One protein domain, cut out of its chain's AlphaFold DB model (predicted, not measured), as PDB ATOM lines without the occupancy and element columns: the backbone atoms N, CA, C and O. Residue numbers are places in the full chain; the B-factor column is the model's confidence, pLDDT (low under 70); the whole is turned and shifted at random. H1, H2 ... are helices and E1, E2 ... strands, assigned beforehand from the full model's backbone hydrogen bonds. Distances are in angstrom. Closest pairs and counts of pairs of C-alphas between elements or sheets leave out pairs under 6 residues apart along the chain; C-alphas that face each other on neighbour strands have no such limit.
ATOM      1  N   VAL A  16     210.837 317.828 230.335       93.19
ATOM      2  CA  VAL A  16     211.348 318.695 231.395       93.19
ATOM      3  C   VAL A  16     211.234 317.954 232.715       93.19
ATOM      4  O   VAL A  16     210.179 317.419 233.060       93.19
ATOM      5  N   THR A  17     212.349 317.927 233.436       90.88
ATOM      6  CA  THR A  17     212.481 317.346 234.771       90.88
ATOM      7  C   THR A  17     213.087 318.385 235.707       90.88
ATOM      8  O   THR A  17     213.875 319.218 235.247       90.88
ATOM      9  N   PRO A  18     212.743 318.362 237.004       89.75
ATOM     10  CA  PRO A  18     213.435 319.186 237.976       89.75
ATOM     11  C   PRO A  18     214.877 318.690 238.107       89.75
ATOM     12  O   PRO A  18     215.134 317.485 238.187       89.75
ATOM     13  N   GLU A  19     215.824 319.622 238.126       85.25
ATOM     14  CA  GLU A  19     217.227 319.302 238.362       85.25
ATOM     15  C   GLU A  19     217.398 318.856 239.819       85.25
ATOM     16  O   GLU A  19     217.071 319.596 240.743       85.25
ATOM     17  N   ARG A  20     217.878 317.625 240.025       73.19
ATOM     18  CA  ARG A  20     218.072 317.051 241.370       73.19
ATOM     19  C   ARG A  20     219.499 317.194 241.899       73.19
ATOM     20  O   ARG A  20     219.733 316.924 243.062       73.19
ATOM     21  N   HIS A  21     220.451 317.533 241.032       64.44
ATOM     22  CA  HIS A  21     221.878 317.615 241.356       64.44
ATOM     23  C   HIS A  21     222.469 318.806 240.601       64.44
ATOM     24  O   HIS A  21     223.114 318.651 239.563       64.44
ATOM     25  N   GLY A  22     222.152 320.009 241.076       60.97
ATOM     26  CA  GLY A  22     222.625 321.237 240.456       60.97
ATOM     27  C   GLY A  22     224.131 321.425 240.617       60.97
ATOM     28  O   GLY A  22     224.709 321.103 241.649       60.97
ATOM     29  N   LYS A  23     224.773 322.074 239.640       58.84
ATOM     30  CA  LYS A  23     226.140 322.632 239.777       58.84
ATOM     31  C   LYS A  23     226.222 323.814 240.760       58.84
ATOM     32  O   LYS A  23     227.197 324.564 240.741       58.84
ATOM     33  N   VAL A  24     225.182 324.045 241.558       59.69
ATOM     34  CA  VAL A  24     225.135 325.130 242.531       59.69
ATOM     35  C   VAL A  24     226.055 324.736 243.679       59.69
ATOM     36  O   VAL A  24     225.764 323.833 244.448       59.69
ATOM     37  N   THR A  25     227.207 325.383 243.773       58.06
ATOM     38  CA  THR A  25     228.127 325.220 244.897       58.06
ATOM     39  C   THR A  25     227.714 326.171 246.017       58.06
ATOM     40  O   THR A  25     227.905 327.381 245.918       58.06
ATOM     41  N   GLY A  26     227.129 325.634 247.088       68.75
ATOM     42  CA  GLY A  26     226.766 326.396 248.284       68.75
ATOM     43  C   GLY A  26     226.125 325.520 249.360       68.75
ATOM     44  O   GLY A  26     225.573 324.471 249.044       68.75
ATOM     45  N   GLU A  27     226.167 325.964 250.619       65.94
ATOM     46  CA  GLU A  27     225.721 325.207 251.809       65.94
ATOM     47  C   GLU A  27     224.203 324.911 251.869       65.94
ATOM     48  O   GLU A  27     223.742 324.295 252.820       65.94
ATOM     49  N   HIS A  28     223.433 325.284 250.840       71.75
ATOM     50  CA  HIS A  28     221.984 325.042 250.720       71.75
ATOM     51  C   HIS A  28     221.556 324.630 249.302       71.75
ATOM     52  O   HIS A  28     220.386 324.741 248.937       71.75
ATOM     53  N   ALA A  29     222.504 324.226 248.454       74.19
ATOM     54  CA  ALA A  29     222.206 323.870 247.069       74.19
ATOM     55  C   ALA A  29     221.219 322.699 246.971       74.19
ATOM     56  O   ALA A  29     220.296 322.743 246.156       74.19
ATOM     57  N   ASP A  30     221.390 321.706 247.841       77.19
ATOM     58  CA  ASP A  30     220.545 320.515 247.901       77.19
ATOM     59  C   ASP A  30     219.123 320.879 248.360       77.19
ATOM     60  O   ASP A  30     218.156 320.541 247.678       77.19
ATOM     61  N   ASP A  31     218.993 321.707 249.406       82.75
ATOM     62  CA  ASP A  31     217.698 322.197 249.907       82.75
ATOM     63  C   ASP A  31     216.891 322.937 248.819       82.75
ATOM     64  O   ASP A  31     215.669 322.801 248.716       82.75
ATOM     65  N   ILE A  32     217.570 323.727 247.976       84.56
ATOM     66  CA  ILE A  32     216.938 324.458 246.867       84.56
ATOM     67  C   ILE A  32     216.507 323.499 245.751       84.56
ATOM     68  O   ILE A  32     215.435 323.685 245.169       84.56
ATOM     69  N   CYS A  33     217.320 322.488 245.434       86.19
ATOM     70  CA  CYS A  33     216.971 321.483 244.428       86.19
ATOM     71  C   CYS A  33     215.728 320.689 244.856       86.19
ATOM     72  O   CYS A  33     214.803 320.523 244.055       86.19
ATOM     73  N   ASP A  34     215.661 320.287 246.124       88.69
ATOM     74  CA  ASP A  34     214.515 319.571 246.686       88.69
ATOM     75  C   ASP A  34     213.250 320.435 246.696       88.69
ATOM     76  O   ASP A  34     212.179 319.993 246.264       88.69
ATOM     77  N   LEU A  35     213.370 321.708 247.089       90.62
ATOM     78  CA  LEU A  35     212.253 322.648 247.030       90.62
ATOM     79  C   LEU A  35     211.745 322.837 245.592       90.62
ATOM     80  O   LEU A  35     210.537 322.795 245.353       90.62
ATOM     81  N   ASN A  36     212.647 323.005 244.623       90.69
ATOM     82  CA  ASN A  36     212.282 323.130 243.212       90.69
ATOM     83  C   ASN A  36     211.593 321.866 242.690       90.69
ATOM     84  O   ASN A  36     210.623 321.973 241.940       90.69
ATOM     85  N   ALA A  37     212.048 320.679 243.098       90.75
ATOM     86  CA  ALA A  37     211.404 319.421 242.743       90.75
ATOM     87  C   ALA A  37     209.980 319.328 243.314       90.75
ATOM     88  O   ALA A  37     209.059 318.938 242.597       90.75
ATOM     89  N   HIS A  38     209.769 319.744 244.566       91.44
ATOM     90  CA  HIS A  38     208.434 319.797 245.164       91.44
ATOM     91  C   HIS A  38     207.510 320.795 244.466       91.44
ATOM     92  O   HIS A  38     206.370 320.450 244.152       91.44
ATOM     93  N   ILE A  39     208.001 322.000 244.167       93.00
ATOM     94  CA  ILE A  39     207.238 323.009 243.422       93.00
ATOM     95  C   ILE A  39     206.884 322.484 242.030       93.00
ATOM     96  O   ILE A  39     205.737 322.599 241.606       93.00
ATOM     97  N   PHE A  40     207.848 321.885 241.328       93.88
ATOM     98  CA  PHE A  40     207.641 321.331 239.994       93.88
ATOM     99  C   PHE A  40     206.559 320.247 239.995       93.88
ATOM    100  O   PHE A  40     205.653 320.290 239.164       93.88
ATOM    101  N   ASN A  41     206.616 319.317 240.951       92.19
ATOM    102  CA  ASN A  41     205.628 318.247 241.072       92.19
ATOM    103  C   ASN A  41     204.233 318.802 241.382       92.19
ATOM    104  O   ASN A  41     203.285 318.479 240.670       92.19
ATOM    105  N   GLY A  42     204.114 319.699 242.369       93.12
ATOM    106  CA  GLY A  42     202.830 320.314 242.715       93.12
ATOM    107  C   GLY A  42     202.234 321.129 241.563       93.12
ATOM    108  O   GLY A  42     201.022 321.116 241.343       93.12
ATOM    109  N   LEU A  43     203.082 321.792 240.774       94.19
ATOM    110  CA  LEU A  43     202.673 322.513 239.572       94.19
ATOM    111  C   LEU A  43     202.242 321.550 238.453       94.19
ATOM    112  O   LEU A  43     201.262 321.827 237.767       94.19
ATOM    113  N   CYS A  44     202.915 320.405 238.295       93.81
ATOM    114  CA  CYS A  44     202.525 319.362 237.344       93.81
ATOM    115  C   CYS A  44     201.139 318.803 237.645       93.81
ATOM    116  O   CYS A  44     200.299 318.752 236.749       93.81
ATOM    117  N   GLU A  45     200.908 318.412 238.897       92.38
ATOM    118  CA  GLU A  45     199.637 317.850 239.356       92.38
ATOM    119  C   GLU A  45     198.507 318.870 239.199       92.38
ATOM    120  O   GLU A  45     197.504 318.592 238.548       92.38
ATOM    121  N   SER A  46     198.726 320.101 239.672       93.94
ATOM    122  CA  SER A  46     197.722 321.165 239.578       93.94
ATOM    123  C   SER A  46     197.333 321.471 238.129       93.94
ATOM    124  O   SER A  46     196.156 321.628 237.821       93.94
ATOM    125  N   LEU A  47     198.305 321.566 237.215       93.75
ATOM    126  CA  LEU A  47     198.015 321.818 235.802       93.75
ATOM    127  C   LEU A  47     197.315 320.634 235.136       93.75
ATOM    128  O   LEU A  47     196.460 320.854 234.277       93.75
ATOM    129  N   PHE A  48     197.677 319.405 235.513       92.19
ATOM    130  CA  PHE A  48     197.057 318.193 234.989       92.19
ATOM    131  C   PHE A  48     195.571 318.145 235.354       92.19
ATOM    132  O   PHE A  48     194.730 318.008 234.465       92.19
ATOM    133  N   ASP A  49     195.249 318.358 236.630       91.31
ATOM    134  CA  ASP A  49     193.872 318.349 237.136       91.31
ATOM    135  C   ASP A  49     193.015 319.465 236.525       91.31
ATOM    136  O   ASP A  49     191.810 319.306 236.319       91.31
ATOM    137  N   LEU A  50     193.638 320.601 236.202       93.12
ATOM    138  CA  LEU A  50     192.973 321.742 235.577       93.12
ATOM    139  C   LEU A  50     192.858 321.636 234.047       93.12
ATOM    140  O   LEU A  50     192.255 322.522 233.439       93.12
ATOM    141  N   ASP A  51     193.432 320.606 233.413       91.00
ATOM    142  CA  ASP A  51     193.588 320.506 231.952       91.00
ATOM    143  C   ASP A  51     194.230 321.781 231.349       91.00
ATOM    144  O   ASP A  51     193.809 322.329 230.318       91.00
ATOM    145  N   GLN A  52     195.260 322.296 232.026       93.12
ATOM    146  CA  GLN A  52     195.985 323.516 231.665       93.12
ATOM    147  C   GLN A  52     197.462 323.242 231.372       93.12
ATOM    148  O   GLN A  52     198.019 322.198 231.691       93.12
ATOM    149  N   ALA A  53     198.106 324.212 230.731       93.56
ATOM    150  CA  ALA A  53     199.526 324.187 230.419       93.56
ATOM    151  C   ALA A  53     200.105 325.594 230.564       93.56
ATOM    152  O   ALA A  53     199.379 326.587 230.468       93.56
ATOM    153  N   LEU A  54     201.417 325.682 230.766       95.19
ATOM    154  CA  LEU A  54     202.103 326.969 230.833       95.19
ATOM    155  C   LEU A  54     202.621 327.374 229.464       95.19
ATOM    156  O   LEU A  54     203.146 326.550 228.719       95.19
ATOM    157  N   VAL A  55     202.532 328.667 229.166       95.44
ATOM    158  CA  VAL A  55     203.259 329.267 228.049       95.44
ATOM    159  C   VAL A  55     204.512 329.925 228.604       95.44
ATOM    160  O   VAL A  55     204.440 330.803 229.462       95.44
ATOM    161  N   CYS A  56     205.661 329.490 228.108       94.44
ATOM    162  CA  CYS A  56     206.971 329.977 228.505       94.44
ATOM    163  C   CYS A  56     207.621 330.712 227.335       94.44
ATOM    164  O   CYS A  56     207.420 330.367 226.171       94.44
ATOM    165  N   SER A  57     208.444 331.704 227.646       94.31
ATOM    166  CA  SER A  57     209.305 332.368 226.676       94.31
ATOM    167  C   SER A  57     210.767 332.107 227.023       94.31
ATOM    168  O   SER A  57     211.139 332.028 228.192       94.31
ATOM    169  N   SER A  58     211.607 331.935 226.006       92.81
ATOM    170  CA  SER A  58     213.047 331.757 226.185       92.81
ATOM    171  C   SER A  58     213.808 332.305 224.986       92.81
ATOM    172  O   SER A  58     213.346 332.217 223.851       92.81
ATOM    173  N   SER A  59     214.999 332.854 225.221       92.25
ATOM    174  CA  SER A  59     215.950 333.180 224.151       92.25
ATOM    175  C   SER A  59     216.664 331.939 223.606       92.25
ATOM    176  O   SER A  59     217.343 332.022 222.586       92.25
ATOM    177  N   CYS A  60     216.557 330.790 224.277       90.12
ATOM    178  CA  CYS A  60     217.132 329.537 223.805       90.12
ATOM    179  C   CYS A  60     216.210 328.893 222.771       90.12
ATOM    180  O   CYS A  60     215.062 328.580 223.074       90.12
ATOM    181  N   ASN A  61     216.729 328.669 221.566       89.38
ATOM    182  CA  ASN A  61     216.064 327.880 220.546       89.38
ATOM    183  C   ASN A  61     216.442 326.403 220.728       89.38
ATOM    184  O   ASN A  61     217.561 326.000 220.412       89.38
ATOM    185  N   LEU A  62     215.486 325.599 221.193       88.06
ATOM    186  CA  LEU A  62     215.679 324.164 221.427       88.06
ATOM    187  C   LEU A  62     215.815 323.310 220.158       88.06
ATOM    188  O   LEU A  62     216.305 322.193 220.248       88.06
ATOM    189  N   GLU A  63     215.423 323.782 218.974       84.94
ATOM    190  CA  GLU A  63     215.701 323.046 217.726       84.94
ATOM    191  C   GLU A  63     217.185 323.134 217.358       84.94
ATOM    192  O   GLU A  63     217.758 322.189 216.824       84.94
ATOM    193  N   LYS A  64     217.811 324.278 217.658       86.31
ATOM    194  CA  LYS A  64     219.233 324.538 217.387       86.31
ATOM    195  C   LYS A  64     220.132 324.328 218.604       86.31
ATOM    196  O   LYS A  64     221.345 324.429 218.460       86.31
ATOM    197  N   MET A  65     219.545 324.088 219.778       87.56
ATOM    198  CA  MET A  65     220.229 324.045 221.077       87.56
ATOM    199  C   MET A  65     221.146 325.258 221.303       87.56
ATOM    200  O   MET A  65     222.275 325.130 221.771       87.56
ATOM    201  N   ALA A  66     220.669 326.450 220.936       88.94
ATOM    202  CA  ALA A  66     221.470 327.670 220.968       88.94
ATOM    203  C   ALA A  66     220.643 328.891 221.377       88.94
ATOM    204  O   ALA A  66     219.482 329.038 220.987       88.94
ATOM    205  N   CYS A  67     221.268 329.811 222.112       91.12
ATOM    206  CA  CYS A  67     220.683 331.117 222.399       91.12
ATOM    207  C   CYS A  67     220.641 331.965 221.123       91.12
ATOM    208  O   CYS A  67     221.669 332.244 220.506       91.12
ATOM    209  N   GLY A  68     219.435 332.358 220.726       83.75
ATOM    210  CA  GLY A  68     219.182 333.234 219.594       83.75
ATOM    211  C   GLY A  68     219.011 334.692 220.009       83.75
ATOM    212  O   GLY A  68     218.911 335.036 221.185       83.75
ATOM    213  N   SER A  69     218.936 335.562 219.005       86.00
ATOM    214  CA  SER A  69     218.607 336.982 219.171       86.00
ATOM    215  C   SER A  69     217.103 337.254 219.305       86.00
ATOM    216  O   SER A  69     216.716 338.391 219.564       86.00
ATOM    217  N   PHE A  70     216.257 336.241 219.107       86.31
ATOM    218  CA  PHE A  70     214.802 336.339 219.182       86.31
ATOM    219  C   PHE A  70     214.251 335.431 220.281       86.31
ATOM    220  O   PHE A  70     214.844 334.409 220.625       86.31
ATOM    221  N   ILE A  71     213.100 335.820 220.823       91.81
ATOM    222  CA  ILE A  71     212.382 335.037 221.823       91.81
ATOM    223  C   ILE A  71     211.586 333.942 221.120       91.81
ATOM    224  O   ILE A  71     210.809 334.214 220.207       91.81
ATOM    225  N   CYS A  72     211.771 332.708 221.571       92.50
ATOM    226  CA  CYS A  72     210.930 331.576 221.225       92.50
ATOM    227  C   CYS A  72     209.866 331.382 222.306       92.50
ATOM    228  O   CYS A  72     210.138 331.555 223.498       92.50
ATOM    229  N   PHE A  73     208.667 330.988 221.886       94.88
ATOM    230  CA  PHE A  73     207.593 330.601 222.790       94.88
ATOM    231  C   PHE A  73     207.462 329.086 222.826       94.88
ATOM    232  O   PHE A  73     207.637 328.396 221.819       94.88
ATOM    233  N   TYR A  74     207.139 328.580 224.004       95.44
ATOM    234  CA  TYR A  74     206.988 327.166 224.270       95.44
ATOM    235  C   TYR A  74     205.735 326.927 225.090       95.44
ATOM    236  O   TYR A  74     205.357 327.762 225.909       95.44
ATOM    237  N   ILE A  75     205.120 325.770 224.894       95.44
ATOM    238  CA  ILE A  75     204.091 325.261 225.784       95.44
ATOM    239  C   ILE A  75     204.671 324.124 226.616       95.44
ATOM    240  O   ILE A  75     205.287 323.206 226.074       95.44
ATOM    241  N   LEU A  76     204.483 324.207 227.926       95.38
ATOM    242  CA  LEU A  76     204.864 323.196 228.894       95.38
ATOM    243  C   LEU A  76     203.588 322.501 229.372       95.38
ATOM    244  O   LEU A  76     202.825 323.048 230.170       95.38
ATOM    245  N   GLN A  77     203.323 321.324 228.807       93.75
ATOM    246  CA  GLN A  77     202.159 320.509 229.134       93.75
ATOM    247  C   GLN A  77     202.488 319.534 230.267       93.75
ATOM    248  O   GLN A  77     203.505 318.842 230.177       93.75
ATOM    249  N   PRO A  78     201.629 319.403 231.285       93.88
ATOM    250  CA  PRO A  78     201.771 318.343 232.269       93.88
ATOM    251  C   PRO A  78     201.538 316.978 231.615       93.88
ATOM    252  O   PRO A  78     200.740 316.835 230.684       93.88
ATOM    253  N   SER A  79     202.235 315.964 232.114       86.00
ATOM    254  CA  SER A  79     201.969 314.566 231.791       86.00
ATOM    255  C   SER A  79     201.599 313.798 233.052       86.00
ATOM    256  O   SER A  79     201.940 314.189 234.170       86.00
ATOM    257  N   HIS A  80     200.901 312.683 232.859       72.06
ATOM    258  CA  HIS A  80     200.685 311.710 233.921       72.06
ATOM    259  C   HIS A  80     202.073 311.251 234.416       72.06
ATOM    260  O   HIS A  80     202.938 311.005 233.579       72.06
ATOM    261  N   TYR A  81     202.301 311.159 235.731       69.56
ATOM    262  CA  TYR A  81     203.584 310.797 236.382       69.56
ATOM    263  C   TYR A  81     204.597 311.925 236.676       69.56
ATOM    264  O   TYR A  81     205.761 311.638 236.953       69.56
ATOM    265  N   GLY A  82     204.179 313.195 236.687       76.00
ATOM    266  CA  GLY A  82     205.012 314.273 237.248       76.00
ATOM    267  C   GLY A  82     206.155 314.737 236.342       76.00
ATOM    268  O   GLY A  82     207.114 315.339 236.812       76.00
ATOM    269  N   LEU A  83     206.072 314.452 235.041       88.19
ATOM    270  CA  LEU A  83     206.943 315.022 234.014       88.19
ATOM    271  C   LEU A  83     206.171 316.071 233.219       88.19
ATOM    272  O   LEU A  83     204.947 315.991 233.098       88.19
ATOM    273  N   MET A  84     206.879 317.014 232.602       94.12
ATOM    274  CA  MET A  84     206.255 317.955 231.675       94.12
ATOM    275  C   MET A  84     206.843 317.838 230.278       94.12
ATOM    276  O   MET A  84     208.045 317.653 230.098       94.12
ATOM    277  N   LEU A  85     205.979 317.971 229.280       94.19
ATOM    278  CA  LEU A  85     206.327 317.957 227.873       94.19
ATOM    279  C   LEU A  85     206.410 319.393 227.360       94.19
ATOM    280  O   LEU A  85     205.411 320.110 227.318       94.19
ATOM    281  N   LEU A  86     207.601 319.801 226.947       94.81
ATOM    282  CA  LEU A  86     207.878 321.103 226.367       94.81
ATOM    283  C   LEU A  86     207.838 321.010 224.841       94.81
ATOM    284  O   LEU A  86     208.553 320.207 224.240       94.81
ATOM    285  N   LYS A  87     207.019 321.849 224.209       94.44
ATOM    286  CA  LYS A  87     206.889 321.925 222.748       94.44
ATOM    287  C   LYS A  87     207.022 323.358 222.269       94.44
ATOM    288  O   LYS A  87     206.571 324.281 222.946       94.44
ATOM    289  N   ARG A  88     207.625 323.554 221.099       94.06
ATOM    290  CA  ARG A  88     207.781 324.884 220.511       94.06
ATOM    291  C   ARG A  88     206.464 325.350 219.896       94.06
ATOM    292  O   ARG A  88     205.761 324.574 219.252       94.06
ATOM    293  N   LEU A  89     206.160 326.627 220.091       94.12
ATOM    294  CA  LEU A  89     205.051 327.308 219.438       94.12
ATOM    295  C   LEU A  89     205.566 328.094 218.232       94.12
ATOM    296  O   LEU A  89     206.607 328.753 218.307       94.12
ATOM    297  N   ALA A  90     204.825 328.013 217.134       92.50
ATOM    298  CA  ALA A  90     205.110 328.726 215.905       92.50
ATOM    299  C   ALA A  90     204.937 330.235 216.087       92.50
ATOM    300  O   ALA A  90     203.936 330.703 216.638       92.50
TER     301      ALA A  90
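AT A GLANCE: This is residues 16 to 90 of the 302 residues of an uncharacterized protein of Apostasia shenzhenica (UniProt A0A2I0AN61). A strongly twisted sheet of three strands, E1 to E3, and one long helix, H1, form the two arms of an open V, meeting where the end of H1 turns into E1. Residues 16 to 28, with no named element, run beside the first half of H1 to that helix's far end. The 75 printed residues hold H1, E1, E2 and E3 in chain order, a mixed class; the antiparallel sheet has the order E1 - E2 - E3. The whole is loose, with a radius of gyration of the C-alphas of 14.2 A, and flat, spanning 40 by 33 by 14 A.

HOW THE PARTS SIT: E1, residues 54 to 61, E2, residues 66 to 78, and E3, residues 84 to 89, form a meander, each strand the antiparallel neighbour of the one before. E2 is the inner strand; it bends by 125 degrees at residue 69, and E1 bends by 74 degrees at residue 58. In the hairpin E1 and E2, at 152 degrees, N 56 and O 74 are 2.8 A apart, within hydrogen-bond range. In the hairpin E2 and E3, at 132 degrees, N 77 and O 85 are 2.8 A apart. H1, residues 29 to 49, is on the sheet but only grazes it, with residues 40 to 49; its closest C-alphas to E2 are those of Cys 44 and Pro 78, 5.2 A. In H1 every O i to N i+4 pair is within hydrogen-bond range.

IN THESE COORDINATES: E1 measures 17.4 A, E2 24.6 A and E3 15.4 A, ending at C-alpha 89, (205.051, 327.308, 219.438). H1 measures 30.5 A and begins at C-alpha 29, (222.206, 323.870, 247.069).

THE WHOLE: The two C-alphas farthest apart, those of Glu 27 and Ala 90, are 41.5 A apart. The printed part has no cut, and its three links are tight. The mean pLDDT of the printed part is 87.0; residues 21 to 27 and residue 81 are under 70.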